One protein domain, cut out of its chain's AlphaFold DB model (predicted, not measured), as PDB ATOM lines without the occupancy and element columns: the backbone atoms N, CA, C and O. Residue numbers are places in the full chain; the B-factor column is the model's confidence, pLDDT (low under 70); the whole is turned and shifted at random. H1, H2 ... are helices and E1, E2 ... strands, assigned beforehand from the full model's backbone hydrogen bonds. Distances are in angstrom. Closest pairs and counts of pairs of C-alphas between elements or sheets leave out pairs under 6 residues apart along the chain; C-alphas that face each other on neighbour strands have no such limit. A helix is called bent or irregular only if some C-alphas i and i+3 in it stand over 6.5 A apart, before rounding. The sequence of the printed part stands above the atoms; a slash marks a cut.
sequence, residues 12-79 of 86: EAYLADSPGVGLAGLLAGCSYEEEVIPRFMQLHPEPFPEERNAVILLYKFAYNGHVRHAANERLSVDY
ATOM      1  N   GLU A  12      31.239 -12.365   0.745       82.81
ATOM      2  CA  GLU A  12      31.837 -12.524   2.066       82.81
ATOM      3  C   GLU A  12      33.299 -12.914   1.908       82.81
ATOM      4  O   GLU A  12      33.652 -13.680   1.016       82.81
ATOM      5  N   ALA A  13      34.159 -12.343   2.743       85.81
ATOM      6  CA  ALA A  13      35.574 -12.662   2.767       85.81
ATOM      7  C   ALA A  13      35.997 -12.863   4.216       85.81
ATOM      8  O   ALA A  13      35.709 -12.020   5.073       85.81
ATOM      9  N   TYR A  14      36.680 -13.971   4.469       85.06
ATOM     10  CA  TYR A  14      37.242 -14.310   5.765       85.06
ATOM     11  C   TYR A  14      38.746 -14.521   5.620       85.06
ATOM     12  O   TYR A  14      39.200 -15.123   4.647       85.06
ATOM     13  N   LEU A  15      39.500 -13.988   6.580       86.38
ATOM     14  CA  LEU A  15      40.945 -14.129   6.704       86.38
ATOM     15  C   LEU A  15      41.217 -14.609   8.131       86.38
ATOM     16  O   LEU A  15      40.853 -13.925   9.086       86.38
ATOM     17  N   ALA A  16      41.820 -15.781   8.249       84.75
ATOM     18  CA  ALA A  16      42.272 -16.355   9.498       84.75
ATOM     19  C   ALA A  16      43.586 -15.711   9.958       84.75
ATOM     20  O   ALA A  16      44.442 -15.354   9.147       84.75
ATOM     21  N   ASP A  17      43.765 -15.644  11.276       81.00
ATOM     22  CA  ASP A  17      44.973 -15.102  11.905       81.00
ATOM     23  C   ASP A  17      46.208 -16.008  11.730       81.00
ATOM     24  O   ASP A  17      47.339 -15.557  11.899       81.00
ATOM     25  N   SER A  18      46.009 -17.285  11.379       76.50
ATOM     26  CA  SER A  18      47.082 -18.252  11.119       76.50
ATOM     27  C   SER A  18      46.815 -19.061   9.843       76.50
ATOM     28  O   SER A  18      45.654 -19.334   9.526       76.50
ATOM     29  N   PRO A  19      47.862 -19.421   9.075       73.44
ATOM     30  CA  PRO A  19      47.740 -20.379   7.981       73.44
ATOM     31  C   PRO A  19      47.464 -21.790   8.523       73.44
ATOM     32  O   PRO A  19      47.806 -22.101   9.661       73.44
ATOM     33  N   GLY A  20      46.819 -22.628   7.710       74.75
ATOM     34  CA  GLY A  20      46.519 -24.021   8.066       74.75
ATOM     35  C   GLY A  20      45.124 -24.247   8.646       74.75
ATOM     36  O   GLY A  20      44.840 -25.318   9.179       74.75
ATOM     37  N   VAL A  21      44.226 -23.265   8.526       75.75
ATOM     38  CA  VAL A  21      42.818 -23.461   8.877       75.75
ATOM     39  C   VAL A  21      42.156 -24.314   7.792       75.75
ATOM     40  O   VAL A  21      42.150 -23.942   6.619       75.75
ATOM     41  N   GLY A  22      41.600 -25.462   8.191       84.44
ATOM     42  CA  GLY A  22      40.855 -26.354   7.297       84.44
ATOM     43  C   GLY A  22      39.635 -25.672   6.671       84.44
ATOM     44  O   GLY A  22      39.155 -24.645   7.165       84.44
ATOM     45  N   LEU A  23      39.099 -26.247   5.591       86.81
ATOM     46  CA  LEU A  23      38.063 -25.587   4.786       86.81
ATOM     47  C   LEU A  23      36.807 -25.273   5.614       86.81
ATOM     48  O   LEU A  23      36.268 -24.171   5.521       86.81
ATOM     49  N   ALA A  24      36.386 -26.195   6.485       87.75
ATOM     50  CA  ALA A  24      35.275 -25.960   7.410       87.75
ATOM     51  C   ALA A  24      35.540 -24.789   8.371       87.75
ATOM     52  O   ALA A  24      34.641 -23.997   8.632       87.75
ATOM     53  N   GLY A  25      36.772 -24.653   8.869       88.00
ATOM     54  CA  GLY A  25      37.154 -23.561   9.765       88.00
ATOM     55  C   GLY A  25      37.157 -22.202   9.065       88.00
ATOM     56  O   GLY A  25      36.719 -21.218   9.649       88.00
ATOM     57  N   LEU A  26      37.585 -22.148   7.799       88.88
ATOM     58  CA  LEU A  26      37.546 -20.918   6.997       88.88
ATOM     59  C   LEU A  26      36.121 -20.495   6.629       88.88
ATOM     60  O   LEU A  26      35.858 -19.307   6.465       88.88
ATOM     61  N   LEU A  27      35.214 -21.459   6.482       89.00
ATOM     62  CA  LEU A  27      33.807 -21.219   6.167       89.00
ATOM     63  C   LEU A  27      32.943 -20.950   7.414       89.00
ATOM     64  O   LEU A  27      31.796 -20.526   7.270       89.00
ATOM     65  N   ALA A  28      33.457 -21.181   8.623       88.12
ATOM     66  CA  ALA A  28      32.706 -20.965   9.854       88.12
ATOM     67  C   ALA A  28      32.313 -19.485  10.028       88.12
ATOM     68  O   ALA A  28      33.111 -18.569   9.821       88.12
ATOM     69  N   GLY A  29      31.065 -19.240  10.421       86.31
ATOM     70  CA  GLY A  29      30.486 -17.912  10.607       86.31
ATOM     71  C   GLY A  29      30.086 -17.191   9.314       86.31
ATOM     72  O   GLY A  29      29.672 -16.024   9.384       86.31
ATOM     73  N   CYS A  30      30.199 -17.843   8.146       88.12
ATOM     74  CA  CYS A  30      29.661 -17.322   6.888       88.12
ATOM     75  C   CYS A  30      28.129 -17.407   6.838       88.12
ATOM     76  O   CYS A  30      27.480 -18.116   7.612       88.12
ATOM     77  N   SER A  31      27.518 -16.682   5.903       85.81
ATOM     78  CA  SER A  31      26.093 -16.861   5.629       85.81
ATOM     79  C   SER A  31      25.816 -18.258   5.061       85.81
ATOM     80  O   SER A  31      26.506 -18.715   4.147       85.81
ATOM     81  N   TYR A  32      24.741 -18.892   5.541       86.50
ATOM     82  CA  TYR A  32      24.318 -20.245   5.147       86.50
ATOM     83  C   TYR A  32      25.334 -21.345   5.502       86.50
ATOM     84  O   TYR A  32      25.400 -22.363   4.816       86.50
ATOM     85  N   GLU A  33      26.135 -21.159   6.556       89.12
ATOM     86  CA  GLU A  33      27.189 -22.109   6.938       89.12
ATOM     87  C   GLU A  33      26.688 -23.556   7.100       89.12
ATOM     88  O   GLU A  33      27.351 -24.484   6.637       89.12
ATOM     89  N   GLU A  34      25.483 -23.748   7.647       90.38
ATOM     90  CA  GLU A  34      24.868 -25.068   7.855       90.38
ATOM     91  C   GLU A  34      24.621 -25.834   6.543       90.38
ATOM     92  O   GLU A  34      24.662 -27.062   6.519       90.38
ATOM     93  N   GLU A  35      24.411 -25.128   5.431       90.62
ATOM     94  CA  GLU A  35      24.201 -25.724   4.109       90.62
ATOM     95  C   GLU A  35      25.468 -25.747   3.254       90.62
ATOM     96  O   GLU A  35      25.719 -26.690   2.495       90.62
ATOM     97  N   VAL A  36      26.248 -24.670   3.327       89.94
ATOM     98  CA  VAL A  36      27.392 -24.417   2.453       89.94
ATOM     99  C   VAL A  36      28.586 -25.268   2.878       89.94
ATOM    100  O   VAL A  36      29.222 -25.877   2.012       89.94
ATOM    101  N   ILE A  37      28.858 -25.385   4.186       90.75
ATOM    102  CA  ILE A  37      29.996 -26.161   4.699       90.75
ATOM    103  C   ILE A  37      29.895 -27.636   4.290       90.75
ATOM    104  O   ILE A  37      30.837 -28.119   3.656       90.75
ATOM    105  N   PRO A  38      28.787 -28.365   4.543       91.25
ATOM    106  CA  PRO A  38      28.710 -29.778   4.173       91.25
ATOM    107  C   PRO A  38      28.885 -30.011   2.670       91.25
ATOM    108  O   PRO A  38      29.531 -30.975   2.266       91.25
ATOM    109  N   ARG A  39      28.352 -29.120   1.824       92.62
ATOM    110  CA  ARG A  39      28.457 -29.242   0.363       92.62
ATOM    111  C   ARG A  39      29.882 -29.000  -0.132       92.62
ATOM    112  O   ARG A  39      30.362 -29.745  -0.982       92.62
ATOM    113  N   PHE A  40      30.583 -28.002   0.405       91.06
ATOM    114  CA  PHE A  40      31.993 -27.798   0.065       91.06
ATOM    115  C   PHE A  40      32.883 -28.922   0.591       91.06
ATOM    116  O   PHE A  40      33.816 -29.319  -0.102       91.06
ATOM    117  N   MET A  41      32.555 -29.501   1.747       89.25
ATOM    118  CA  MET A  41      33.287 -30.643   2.293       89.25
ATOM    119  C   MET A  41      33.077 -31.936   1.499       89.25
ATOM    120  O   MET A  41      33.949 -32.797   1.500       89.25
ATOM    121  N   GLN A  42      31.969 -32.067   0.766       90.38
ATOM    122  CA  GLN A  42      31.795 -33.151  -0.209       90.38
ATOM    123  C   GLN A  42      32.653 -32.953  -1.466       90.38
ATOM    124  O   GLN A  42      33.121 -33.932  -2.040       90.38
ATOM    125  N   LEU A  43      32.850 -31.703  -1.906       88.38
ATOM    126  CA  LEU A  43      33.708 -31.387  -3.056       88.38
ATOM    127  C   LEU A  43      35.192 -31.554  -2.725       88.38
ATOM    128  O   LEU A  43      35.959 -32.014  -3.567       88.38
ATOM    129  N   HIS A  44      35.571 -31.177  -1.506       85.75
ATOM    130  CA  HIS A  44      36.945 -31.184  -1.020       85.75
ATOM    131  C   HIS A  44      37.001 -31.826   0.364       85.75
ATOM    132  O   HIS A  44      37.063 -31.102   1.356       85.75
ATOM    133  N   PRO A  45      36.924 -33.163   0.456       75.31
ATOM    134  CA  PRO A  45      37.029 -33.846   1.738       75.31
ATOM    135  C   PRO A  45      38.392 -33.578   2.382       75.31
ATOM    136  O   PRO A  45      39.406 -33.457   1.698       75.31
ATOM    137  N   GLU A  46      38.411 -33.500   3.711       73.56
ATOM    138  CA  GLU A  46      39.655 -33.375   4.471       73.56
ATOM    139  C   GLU A  46      40.529 -34.644   4.327       73.56
ATOM    140  O   GLU A  46      39.989 -35.753   4.216       73.56
ATOM    141  N   PRO A  47      41.869 -34.520   4.385       69.00
ATOM    142  CA  PRO A  47      42.618 -33.284   4.613       69.00
ATOM    143  C   PRO A  47      42.681 -32.395   3.363       69.00
ATOM    144  O   PRO A  47      43.066 -32.851   2.286       69.00
ATOM    145  N   PHE A  48      42.325 -31.116   3.515       73.75
ATOM    146  CA  PHE A  48      42.466 -30.143   2.437       73.75
ATOM    147  C   PHE A  48      43.966 -29.963   2.135       73.75
ATOM    148  O   PHE A  48      44.737 -29.659   3.046       73.75
ATOM    149  N   PRO A  49      44.414 -30.193   0.887       65.56
ATOM    150  CA  PRO A  49      45.811 -30.531   0.596       65.56
ATOM    151  C   PRO A  49      46.812 -29.384   0.792       65.56
ATOM    152  O   PRO A  49      48.016 -29.628   0.786       65.56
ATOM    153  N   GLU A  50      46.343 -28.148   0.962       73.44
ATOM    154  CA  GLU A  50      47.192 -26.970   1.118       73.44
ATOM    155  C   GLU A  50      46.700 -26.089   2.262       73.44
ATOM    156  O   GLU A  50      45.500 -25.845   2.399       73.44
ATOM    157  N   GLU A  51      47.632 -25.556   3.051       80.88
ATOM    158  CA  GLU A  51      47.310 -24.579   4.084       80.88
ATOM    159  C   GLU A  51      46.716 -23.318   3.449       80.88
ATOM    160  O   GLU A  51      47.362 -22.608   2.674       80.88
ATOM    161  N   ARG A  52      45.465 -23.019   3.800       85.62
ATOM    162  CA  ARG A  52      44.783 -21.788   3.407       85.62
ATOM    163  C   ARG A  52      44.568 -20.922   4.636       85.62
ATOM    164  O   ARG A  52      44.392 -21.412   5.749       85.62
ATOM    165  N   ASN A  53      44.601 -19.614   4.425       89.56
ATOM    166  CA  ASN A  53      44.323 -18.625   5.461       89.56
ATOM    167  C   ASN A  53      43.115 -17.753   5.118       89.56
ATOM    168  O   ASN A  53      42.732 -16.927   5.931       89.56
ATOM    169  N   ALA A  54      42.516 -17.895   3.936       89.00
ATOM    170  CA  ALA A  54      41.416 -17.044   3.515       89.00
ATOM    171  C   ALA A  54      40.414 -17.781   2.629       89.00
ATOM    172  O   ALA A  54      40.785 -18.664   1.855       89.00
ATOM    173  N   VAL A  55      39.153 -17.354   2.699       90.62
ATOM    174  CA  VAL A  55      38.094 -17.756   1.768       90.62
ATOM    175  C   VAL A  55      37.303 -16.534   1.316       90.62
ATOM    176  O   VAL A  55      37.069 -15.599   2.084       90.62
ATOM    177  N   ILE A  56      36.895 -16.539   0.047       91.06
ATOM    178  CA  ILE A  56      36.004 -15.538  -0.537       91.06
ATOM    179  C   ILE A  56      34.788 -16.275  -1.096       91.06
ATOM    180  O   ILE A  56      34.913 -17.088  -2.009       91.06
ATOM    181  N   LEU A  57      33.611 -15.971  -0.560       91.12
ATOM    182  CA  LEU A  57      32.327 -16.516  -0.981       91.12
ATOM    183  C   LEU A  57      31.579 -15.474  -1.810       91.12
ATOM    184  O   LEU A  57      31.379 -14.334  -1.385       91.12
ATOM    185  N   LEU A  58      31.153 -15.873  -3.006       90.50
ATOM    186  CA  LEU A  58      30.342 -15.053  -3.903       90.50
ATOM    187  C   LEU A  58      28.966 -15.702  -4.058       90.50
ATOM    188  O   LEU A  58      28.840 -16.779  -4.637       90.50
ATOM    189  N   TYR A  59      27.930 -15.027  -3.575       87.94
ATOM    190  CA  TYR A  59      26.548 -15.493  -3.653       87.94
ATOM    191  C   TYR A  59      25.847 -14.906  -4.879       87.94
ATOM    192  O   TYR A  59      26.100 -13.763  -5.272       87.94
ATOM    193  N   LYS A  60      24.918 -15.673  -5.463       87.31
ATOM    194  CA  LYS A  60      24.189 -15.306  -6.695       87.31
ATOM    195  C   LYS A  60      25.124 -14.918  -7.851       87.31
ATOM    196  O   LYS A  60      24.830 -14.001  -8.616       87.31
ATOM    197  N   PHE A  61      26.263 -15.599  -7.961       86.00
ATOM    198  CA  PHE A  61      27.260 -15.356  -8.998       86.00
ATOM    199  C   PHE A  61      27.467 -16.614  -9.844       86.00
ATOM    200  O   PHE A  61      27.574 -17.714  -9.307       86.00
ATOM    201  N   ALA A  62      27.537 -16.453 -11.165       82.25
ATOM    202  CA  ALA A  62      27.883 -17.533 -12.082       82.25
ATOM    203  C   ALA A  62      29.374 -17.448 -12.415       82.25
ATOM    204  O   ALA A  62      29.831 -16.488 -13.037       82.25
ATOM    205  N   TYR A  63      30.140 -18.449 -11.993       85.62
ATOM    206  CA  TYR A  63      31.542 -18.556 -12.365       85.62
ATOM    207  C   TYR A  63      31.669 -19.170 -13.765       85.62
ATOM    208  O   TYR A  63      31.152 -20.252 -14.027       85.62
ATOM    209  N   ASN A  64      32.354 -18.472 -14.673       87.62
ATOM    210  CA  ASN A  64      32.489 -18.876 -16.077       87.62
ATOM    211  C   ASN A  64      33.677 -19.819 -16.346       87.62
ATOM    212  O   ASN A  64      33.859 -20.257 -17.477       87.62
ATOM    213  N   GLY A  65      34.501 -20.130 -15.340       85.19
ATOM    214  CA  GLY A  65      35.616 -21.069 -15.492       85.19
ATOM    215  C   GLY A  65      36.939 -20.473 -15.975       85.19
ATOM    216  O   GLY A  65      37.916 -21.218 -16.027       85.19
ATOM    217  N   HIS A  66      36.996 -19.179 -16.315       89.62
ATOM    218  CA  HIS A  66      38.161 -18.593 -16.992       89.62
ATOM    219  C   HIS A  66      39.385 -18.399 -16.082       89.62
ATOM    220  O   HIS A  66      40.508 -18.558 -16.551       89.62
ATOM    221  N   VAL A  67      39.196 -18.055 -14.803       89.12
ATOM    222  CA  VAL A  67      40.299 -17.740 -13.876       89.12
ATOM    223  C   VAL A  67      40.226 -18.646 -12.658       89.12
ATOM    224  O   VAL A  67      39.542 -18.339 -11.684       89.12
ATOM    225  N   ARG A  68      40.923 -19.784 -12.735       90.88
ATOM    226  CA  ARG A  68      40.962 -20.779 -11.651       90.88
ATOM    227  C   ARG A  68      42.034 -20.504 -10.608       90.88
ATOM    228  O   ARG A  68      41.855 -20.894  -9.468       90.88
ATOM    229  N   HIS A  69      43.113 -19.849 -11.008       91.94
ATOM    230  CA  HIS A  69      44.232 -19.502 -10.150       91.94
ATOM    231  C   HIS A  69      44.666 -18.083 -10.498       91.94
ATOM    232  O   HIS A  69      44.798 -17.745 -11.678       91.94
ATOM    233  N   ALA A  70      44.872 -17.261  -9.479       91.56
ATOM    234  CA  ALA A  70      45.441 -15.933  -9.619       91.56
ATOM    235  C   ALA A  70      46.452 -15.714  -8.497       91.56
ATOM    236  O   ALA A  70      46.107 -15.809  -7.320       91.56
ATOM    237  N   ALA A  71      47.684 -15.383  -8.867       94.12
ATOM    238  CA  ALA A  71      48.752 -15.131  -7.917       94.12
ATOM    239  C   ALA A  71      49.577 -13.903  -8.304       94.12
ATOM    240  O   ALA A  71      49.671 -13.520  -9.472       94.12
ATOM    241  N   ASN A  72      50.182 -13.292  -7.296       92.56
ATOM    242  CA  ASN A  72      51.264 -12.327  -7.429       92.56
ATOM    243  C   ASN A  72      52.356 -12.661  -6.399       92.56
ATOM    244  O   ASN A  72      52.284 -13.683  -5.722       92.56
ATOM    245  N   GLU A  73      53.356 -11.794  -6.247       93.38
ATOM    246  CA  GLU A  73      54.486 -12.009  -5.327       93.38
ATOM    247  C   GLU A  73      54.091 -12.187  -3.847       93.38
ATOM    248  O   GLU A  73      54.909 -12.631  -3.047       93.38
ATOM    249  N   ARG A  74      52.867 -11.810  -3.456       88.12
ATOM    250  CA  ARG A  74      52.416 -11.756  -2.056       88.12
ATOM    251  C   ARG A  74      51.221 -12.648  -1.744       88.12
ATOM    252  O   ARG A  74      51.016 -12.972  -0.580       88.12
ATOM    253  N   LEU A  75      50.394 -12.972  -2.733       88.38
ATOM    254  CA  LEU A  75      49.142 -13.698  -2.525       88.38
ATOM    255  C   LEU A  75      48.850 -14.646  -3.679       88.38
ATOM    256  O   LEU A  75      49.167 -14.354  -4.829       88.38
ATOM    257  N   SER A  76      48.185 -15.746  -3.344       91.00
ATOM    258  CA  SER A  76      47.652 -16.730  -4.276       91.00
ATOM    259  C   SER A  76      46.207 -17.026  -3.895       91.00
ATOM    260  O   SER A  76      45.905 -17.236  -2.718       91.00
ATOM    261  N   VAL A  77      45.312 -17.016  -4.877       90.75
ATOM    262  CA  VAL A  77      43.895 -17.339  -4.711       90.75
ATOM    263  C   VAL A  77      43.513 -18.385  -5.744       90.75
ATOM    264  O   VAL A  77      43.720 -18.193  -6.943       90.75
ATOM    265  N   ASP A  78      42.892 -19.459  -5.265       91.50
ATOM    266  CA  ASP A  78      42.372 -20.536  -6.094       91.50
ATOM    267  C   ASP A  78      40.850 -20.566  -6.044       91.50
ATOM    268  O   ASP A  78      40.224 -20.457  -4.986       91.50
ATOM    269  N   TYR A  79      40.241 -20.748  -7.210       91.75
ATOM    270  CA  TYR A  79      38.848 -21.131  -7.303       91.75
ATOM    271  C   TYR A  79      38.714 -22.595  -6.892       91.75
ATOM    272  O   TYR A  79      39.092 -23.500  -7.637       91.75
TER     273      TYR A  79
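AT A GLANCE: This is residues 12 to 79 of the 86 residues of an uncharacterized protein of Paenibacillus thiaminolyticus (UniProt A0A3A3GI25). A two-stranded ribbon, E1 and E2, has the short helix H1 over one face, and H2 packs on H1 farther out. A small separate hairpin, E3 and E4, lies beyond E2, reached by the loop of residues 59 to 68. The printed part has 68 residues, with two named helices and four named strands in the order E1, H1, H2, E2, E3, E4; both sheets, E1 - E2 and E3 - E4, are antiparallel. The class is mixed, helices and strands, with under half of the residues in named elements. The whole is compact, with a radius of gyration of the C-alphas of 12.3 A and spans of 35 by 30 by 20 A.

HOW THE PARTS SIT: E1, residues 12 to 15, and E2, residues 54 to 58, are antiparallel neighbours at 177 degrees; N 14 and O 55 are 2.9 A apart, within hydrogen-bond range. The closest C-alphas of H1, residues 23 to 27, and E2 are those of Leu 26 and Val 55, 6.1 A apart. H1 touches H2, residues 33 to 43, closest at the C-alphas of Ala 24 and Ile 37, 5.9 A. Every O i to N i+4 pair is within hydrogen-bond range in H1, and 5 of 7 in H2. E3, residues 69 to 71, and E4, residues 76 to 78, form a hairpin at 171 degrees, with N 77 and O 70 2.8 A apart. E2 and E4 are near each other, while H2 is apart from E3 and E4.

IN THESE COORDINATES: E1 begins at C-alpha 12, (31.837, -12.524, 2.066). H2 is 15.1 A long; it is neither bent nor irregular, but only just: C-alphas 34 and 37 are 6.1 A apart. E2 is 13.5 A long and E1 10.3 A. E4 ends at C-alpha 78, (42.372, -20.536, -6.094).

THE WHOLE: The C-alphas farthest apart, of Glu 34 and Glu 73, are 35.0 A apart. The printed part has no cut, and no link is long. Mean pLDDT of the printed part is 86.2; residues 47 and 49 are under 70.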